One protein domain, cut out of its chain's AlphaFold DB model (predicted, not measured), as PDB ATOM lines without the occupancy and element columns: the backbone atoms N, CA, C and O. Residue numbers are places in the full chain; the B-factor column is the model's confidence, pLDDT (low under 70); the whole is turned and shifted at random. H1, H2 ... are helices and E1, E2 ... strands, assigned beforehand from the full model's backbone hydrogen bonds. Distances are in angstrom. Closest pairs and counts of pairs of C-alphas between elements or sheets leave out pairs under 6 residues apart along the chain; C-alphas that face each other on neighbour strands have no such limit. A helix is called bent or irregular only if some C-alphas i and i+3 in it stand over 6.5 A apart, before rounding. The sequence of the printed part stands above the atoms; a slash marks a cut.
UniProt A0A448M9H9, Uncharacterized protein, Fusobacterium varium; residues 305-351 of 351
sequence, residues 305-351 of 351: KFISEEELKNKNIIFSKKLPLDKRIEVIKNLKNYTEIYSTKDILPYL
ATOM      1  N   LYS A 305       5.108 -70.677 -10.950       96.12
ATOM      2  CA  LYS A 305       3.998 -70.993 -10.047       96.12
ATOM      3  C   LYS A 305       3.762 -72.494 -10.005       96.12
ATOM      4  O   LYS A 305       3.408 -73.098 -11.018       96.12
ATOM      5  N   PHE A 306       3.916 -73.083  -8.823       96.75
ATOM      6  CA  PHE A 306       3.620 -74.499  -8.639       96.75
ATOM      7  C   PHE A 306       2.121 -74.745  -8.521       96.75
ATOM      8  O   PHE A 306       1.472 -74.171  -7.650       96.75
ATOM      9  N   ILE A 307       1.595 -75.611  -9.383       96.31
ATOM     10  CA  ILE A 307       0.191 -76.032  -9.389       96.31
ATOM     11  C   ILE A 307       0.083 -77.546  -9.585       96.31
ATOM     12  O   ILE A 307       1.078 -78.221  -9.877       96.31
ATOM     13  N   SER A 308      -1.117 -78.092  -9.394       94.50
ATOM     14  CA  SER A 308      -1.375 -79.509  -9.645       94.50
ATOM     15  C   SER A 308      -1.366 -79.831 -11.142       94.50
ATOM     16  O   SER A 308      -1.526 -78.957 -11.995       94.50
ATOM     17  N   GLU A 309      -1.192 -81.109 -11.469       91.00
ATOM     18  CA  GLU A 309      -1.167 -81.553 -12.861       91.00
ATOM     19  C   GLU A 309      -2.506 -81.334 -13.584       91.00
ATOM     20  O   GLU A 309      -2.515 -80.907 -14.736       91.00
ATOM     21  N   GLU A 310      -3.629 -81.545 -12.893       90.25
ATOM     22  CA  GLU A 310      -4.970 -81.279 -13.429       90.25
ATOM     23  C   GLU A 310      -5.149 -79.806 -13.811       90.25
ATOM     24  O   GLU A 310      -5.693 -79.480 -14.866       90.25
ATOM     25  N   GLU A 311      -4.625 -78.889 -12.996       92.19
ATOM     26  CA  GLU A 311      -4.728 -77.457 -13.266       92.19
ATOM     27  C   GLU A 311      -3.843 -77.010 -14.439       92.19
ATOM     28  O   GLU A 311      -4.180 -76.018 -15.091       92.19
ATOM     29  N   LEU A 312      -2.750 -77.728 -14.752       92.94
ATOM     30  CA  LEU A 312      -1.882 -77.412 -15.899       92.94
ATOM     31  C   LEU A 312      -2.621 -77.514 -17.232       92.94
ATOM     32  O   LEU A 312      -2.316 -76.750 -18.146       92.94
ATOM     33  N   LYS A 313      -3.610 -78.409 -17.338       87.19
ATOM     34  CA  LYS A 313      -4.371 -78.657 -18.573       87.19
ATOM     35  C   LYS A 313      -5.040 -77.389 -19.126       87.19
ATOM     36  O   LYS A 313      -5.285 -77.309 -20.323       87.19
ATOM     37  N   ASN A 314      -5.299 -76.390 -18.276       86.62
ATOM     38  CA  ASN A 314      -6.000 -75.150 -18.626       86.62
ATOM     39  C   ASN A 314      -5.090 -73.906 -18.624       86.62
ATOM     40  O   ASN A 314      -5.575 -72.779 -18.505       86.62
ATOM     41  N   LYS A 315      -3.765 -74.087 -18.677       91.00
ATOM     42  CA  LYS A 315      -2.782 -72.992 -18.642       91.00
ATOM     43  C   LYS A 315      -2.019 -72.888 -19.960       91.00
ATOM     44  O   LYS A 315      -1.832 -73.871 -20.663       91.00
ATOM     45  N   ASN A 316      -1.540 -71.680 -20.257       86.44
ATOM     46  CA  ASN A 316      -0.852 -71.386 -21.516       86.44
ATOM     47  C   ASN A 316       0.612 -71.845 -21.493       86.44
ATOM     48  O   ASN A 316       1.014 -72.698 -22.277       86.44
ATOM     49  N   ILE A 317       1.416 -71.271 -20.593       94.50
ATOM     50  CA  ILE A 317       2.839 -71.601 -20.461       94.50
ATOM     51  C   ILE A 317       2.997 -72.561 -19.294       94.50
ATOM     52  O   ILE A 317       2.849 -72.166 -18.133       94.50
ATOM     53  N   ILE A 318       3.269 -73.822 -19.619       96.12
ATOM     54  CA  ILE A 318       3.360 -74.900 -18.639       96.12
ATOM     55  C   ILE A 318       4.688 -75.640 -18.688       96.12
ATOM     56  O   ILE A 318       5.299 -75.779 -19.745       96.12
ATOM     57  N   PHE A 319       5.095 -76.182 -17.543       96.62
ATOM     58  CA  PHE A 319       6.158 -77.168 -17.443       96.62
ATOM     59  C   PHE A 319       5.684 -78.404 -16.666       96.62
ATOM     60  O   PHE A 319       5.137 -78.325 -15.571       96.62
ATOM     61  N   SER A 320       5.913 -79.579 -17.241       95.69
ATOM     62  CA  SER A 320       5.692 -80.876 -16.603       95.69
ATOM     63  C   SER A 320       6.617 -81.888 -17.260       95.69
ATOM     64  O   SER A 320       6.903 -81.767 -18.454       95.69
ATOM     65  N   LYS A 321       7.052 -82.923 -16.528       93.62
ATOM     66  CA  LYS A 321       7.797 -84.042 -17.135       93.62
ATOM     67  C   LYS A 321       7.018 -84.741 -18.253       93.62
ATOM     68  O   LYS A 321       7.647 -85.338 -19.123       93.62
ATOM     69  N   LYS A 322       5.682 -84.641 -18.221       95.56
ATOM     70  CA  LYS A 322       4.762 -85.204 -19.214       95.56
ATOM     71  C   LYS A 322       4.693 -84.390 -20.500       95.56
ATOM     72  O   LYS A 322       4.015 -84.798 -21.424       95.56
ATOM     73  N   LEU A 323       5.364 -83.243 -20.593       96.06
ATOM     74  CA  LEU A 323       5.440 -82.503 -21.850       96.06
ATOM     75  C   LEU A 323       6.503 -83.091 -22.788       96.06
ATOM     76  O   LEU A 323       7.553 -83.553 -22.316       96.06
ATOM     77  N   PRO A 324       6.286 -83.007 -24.114       95.75
ATOM     78  CA  PRO A 324       7.297 -83.324 -25.108       95.75
ATOM     79  C   PRO A 324       8.631 -82.621 -24.816       95.75
ATOM     80  O   PRO A 324       8.672 -81.518 -24.265       95.75
ATOM     81  N   LEU A 325       9.736 -83.299 -25.123       94.00
ATOM     82  CA  LEU A 325      11.095 -82.843 -24.828       94.00
ATOM     83  C   LEU A 325      11.385 -81.465 -25.419       94.00
ATOM     84  O   LEU A 325      11.924 -80.615 -24.719       94.00
ATOM     85  N   ASP A 326      10.999 -81.240 -26.670       94.31
ATOM     86  CA  ASP A 326      11.127 -79.965 -27.374       94.31
ATOM     87  C   ASP A 326      10.418 -78.828 -26.627       94.31
ATOM     88  O   ASP A 326      11.053 -77.818 -26.322       94.31
ATOM     89  N   LYS A 327       9.159 -79.031 -26.216       94.94
ATOM     90  CA  LYS A 327       8.402 -78.050 -25.420       94.94
ATOM     91  C   LYS A 327       9.059 -77.782 -24.066       94.94
ATOM     92  O   LYS A 327       9.181 -76.633 -23.648       94.94
ATOM     93  N   ARG A 328       9.534 -78.823 -23.370       95.62
ATOM     94  CA  ARG A 328      10.254 -78.643 -22.095       95.62
ATOM     95  C   ARG A 328      11.542 -77.842 -22.282       95.62
ATOM     96  O   ARG A 328      11.830 -76.955 -21.484       95.62
ATOM     97  N   ILE A 329      12.313 -78.143 -23.326       94.31
ATOM     98  CA  ILE A 329      13.557 -77.438 -23.657       94.31
ATOM     99  C   ILE A 329      13.269 -75.968 -23.977       94.31
ATOM    100  O   ILE A 329      13.993 -75.095 -23.499       94.31
ATOM    101  N   GLU A 330      12.219 -75.693 -24.750       95.50
ATOM    102  CA  GLU A 330      11.780 -74.337 -25.081       95.50
ATOM    103  C   GLU A 330      11.462 -73.525 -23.820       95.50
ATOM    104  O   GLU A 330      11.983 -72.417 -23.659       95.50
ATOM    105  N   VAL A 331      10.686 -74.102 -22.895       95.75
ATOM    106  CA  VAL A 331      10.300 -73.433 -21.647       95.75
ATOM    107  C   VAL A 331      11.520 -73.124 -20.778       95.75
ATOM    108  O   VAL A 331      11.662 -71.999 -20.303       95.75
ATOM    109  N   ILE A 332      12.444 -74.078 -20.616       94.69
ATOM    110  CA  ILE A 332      13.669 -73.868 -19.826       94.69
ATOM    111  C   ILE A 332      14.588 -72.821 -20.472       94.69
ATOM    112  O   ILE A 332      15.120 -71.960 -19.774       94.69
ATOM    113  N   LYS A 333      14.764 -72.849 -21.801       93.94
ATOM    114  CA  LYS A 333      15.601 -71.868 -22.521       93.94
ATOM    115  C   LYS A 333      15.051 -70.443 -22.407       93.94
ATOM    116  O   LYS A 333      15.833 -69.501 -22.316       93.94
ATOM    117  N   ASN A 334      13.728 -70.290 -22.379       94.38
ATOM    118  CA  ASN A 334      13.043 -68.997 -22.335       94.38
ATOM    119  C   ASN A 334      12.509 -68.632 -20.944       94.38
ATOM    120  O   ASN A 334      11.688 -67.726 -20.821       94.38
ATOM    121  N   LEU A 335      12.992 -69.289 -19.886       92.62
ATOM    122  CA  LEU A 335      12.420 -69.180 -18.544       92.62
ATOM    123  C   LEU A 335      12.324 -67.734 -18.029       92.62
ATOM    124  O   LEU A 335      11.357 -67.384 -17.363       92.62
ATOM    125  N   LYS A 336      13.288 -66.872 -18.374       91.62
ATOM    126  CA  LYS A 336      13.302 -65.448 -17.982       91.62
ATOM    127  C   LYS A 336      12.417 -64.544 -18.850       91.62
ATOM    128  O   LYS A 336      12.168 -63.408 -18.465       91.62
ATOM    129  N   ASN A 337      11.980 -65.026 -20.012       94.25
ATOM    130  CA  ASN A 337      11.214 -64.250 -20.990       94.25
ATOM    131  C   ASN A 337       9.702 -64.370 -20.764       94.25
ATOM    132  O   ASN A 337       8.943 -63.517 -21.217       94.25
ATOM    133  N   TYR A 338       9.256 -65.424 -20.077       93.81
ATOM    134  CA  TYR A 338       7.848 -65.599 -19.745       93.81
ATOM    135  C   TYR A 338       7.455 -64.763 -18.531       93.81
ATOM    136  O   TYR A 338       8.152 -64.739 -17.517       93.81
ATOM    137  N   THR A 339       6.286 -64.135 -18.623       93.62
ATOM    138  CA  THR A 339       5.670 -63.406 -17.509       93.62
ATOM    139  C   THR A 339       5.283 -64.345 -16.373       93.62
ATOM    140  O   THR A 339       5.554 -64.045 -15.216       93.62
ATOM    141  N   GLU A 340       4.691 -65.493 -16.704       95.50
ATOM    142  CA  GLU A 340       4.316 -66.544 -15.760       95.50
ATOM    143  C   GLU A 340       4.479 -67.926 -16.397       95.50
ATOM    144  O   GLU A 340       4.143 -68.125 -17.564       95.50
ATOM    145  N   ILE A 341       4.958 -68.886 -15.606       96.81
ATOM    146  CA  ILE A 341       5.101 -70.297 -15.965       96.81
ATOM    147  C   ILE A 341       4.399 -71.113 -14.889       96.81
ATOM    148  O   ILE A 341       4.715 -70.995 -13.706       96.81
ATOM    149  N   TYR A 342       3.472 -71.972 -15.288       97.06
ATOM    150  CA  TYR A 342       2.800 -72.891 -14.379       97.06
ATOM    151  C   TYR A 342       3.489 -74.249 -14.428       97.06
ATOM    152  O   TYR A 342       3.739 -74.776 -15.506       97.06
ATOM    153  N   SER A 343       3.829 -74.834 -13.285       96.75
ATOM    154  CA  SER A 343       4.623 -76.063 -13.278       96.75
ATOM    155  C   SER A 343       4.254 -77.008 -12.149       96.75
ATOM    156  O   SER A 343       3.830 -76.575 -11.084       96.75
ATOM    157  N   THR A 344       4.505 -78.302 -12.331       94.69
ATOM    158  CA  THR A 344       4.724 -79.200 -11.187       94.69
ATOM    159  C   THR A 344       6.139 -78.995 -10.625       94.69
ATOM    160  O   THR A 344       6.960 -78.262 -11.186       94.69
ATOM    161  N   LYS A 345       6.491 -79.694  -9.540       94.19
ATOM    162  CA  LYS A 345       7.876 -79.724  -9.034       94.19
ATOM    163  C   LYS A 345       8.870 -80.423  -9.979       94.19
ATOM    164  O   LYS A 345      10.067 -80.396  -9.721       94.19
ATOM    165  N   ASP A 346       8.418 -80.991 -11.100       93.56
ATOM    166  CA  ASP A 346       9.295 -81.654 -12.075       93.56
ATOM    167  C   ASP A 346      10.249 -80.686 -12.799       93.56
ATOM    168  O   ASP A 346      11.159 -81.142 -13.490       93.56
ATOM    169  N   ILE A 347      10.057 -79.366 -12.674       94.69
ATOM    170  CA  ILE A 347      10.977 -78.343 -13.207       94.69
ATOM    171  C   ILE A 347      12.249 -78.195 -12.374       94.69
ATOM    172  O   ILE A 347      13.275 -77.756 -12.891       94.69
ATOM    173  N   LEU A 348      12.201 -78.589 -11.099       94.25
ATOM    174  CA  LEU A 348      13.292 -78.388 -10.155       94.25
ATOM    175  C   LEU A 348      14.633 -78.952 -10.641       94.25
ATOM    176  O   LEU A 348      15.605 -78.234 -10.489       94.25
ATOM    177  N   PRO A 349      14.765 -80.125 -11.290       93.00
ATOM    178  CA  PRO A 349      16.061 -80.590 -11.786       93.00
ATOM    179  C   PRO A 349      16.758 -79.637 -12.767       93.00
ATOM    180  O   PRO A 349      17.946 -79.823 -13.012       93.00
ATOM    181  N   TYR A 350      16.047 -78.662 -13.340       91.69
ATOM    182  CA  TYR A 350      16.541 -77.769 -14.391       91.69
ATOM    183  C   TYR A 350      16.761 -76.324 -13.927       91.69
ATOM    184  O   TYR A 350      17.210 -75.504 -14.729       91.69
ATOM    185  N   LEU A 351      16.452 -76.025 -12.660       88.62
ATOM    186  CA  LEU A 351      16.796 -74.767 -11.986       88.62
ATOM    187  C   LEU A 351      18.157 -74.911 -11.297       88.62
ATOM    188  O   LEU A 351      18.972 -73.973 -11.369       88.62
TER     189      LEU A 351
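Overview. This is residues 305 to 351 of the 351 residues of an uncharacterized protein of Fusobacterium varium (UniProt A0A448M9H9). A small, rounded ball has short strand E1 in its middle, paired in parallel with residues 305 to 306 and 318 to 319; H1 sits at one end, H2 and H3 at the other. The 47 printed residues, under half in named elements, run H1, H2, E1, H3: mostly helix, compact, radius of gyration of the C-alphas 9.6 A, spans 24 by 20 by 17 A.

Along the chain. H1, residues 309 to 312, begins at C-alpha (-1.167, -81.553, -12.861). H2, residues 325 to 333, is 12.1 A long. E1 is residues 341 to 343, 6.4 A. H3, residues 345 to 350, 10.4 A, ends at C-alpha (16.541, -77.769, -14.391); it is irregular, but only just: C-alphas 346 and 349 are 6.9 A apart.

Arrangement. The closest C-alphas of H1 and E1, Leu 312 and Tyr 342, are 6.7 A apart. H2 and H3 are close but not clearly touching, closest C-alphas Ile 332 and Tyr 350 at 7.3 A, and only just about perpendicular at 71 degrees. H1 and H3 are apart. Every O i to N i+4 pair is within hydrogen-bond range in H2, 0 of 2 in H3, where 2 of 3 O i to N i+3 pairs are; H1 is too short for an i+4 pair.

Size, cuts and confidence. The farthest C-alphas, Glu 310 and Asn 337, are 24.7 A apart. The printed part has no cut; the link H1 to H2 is long, and no printed residue is under 70 in pLDDT.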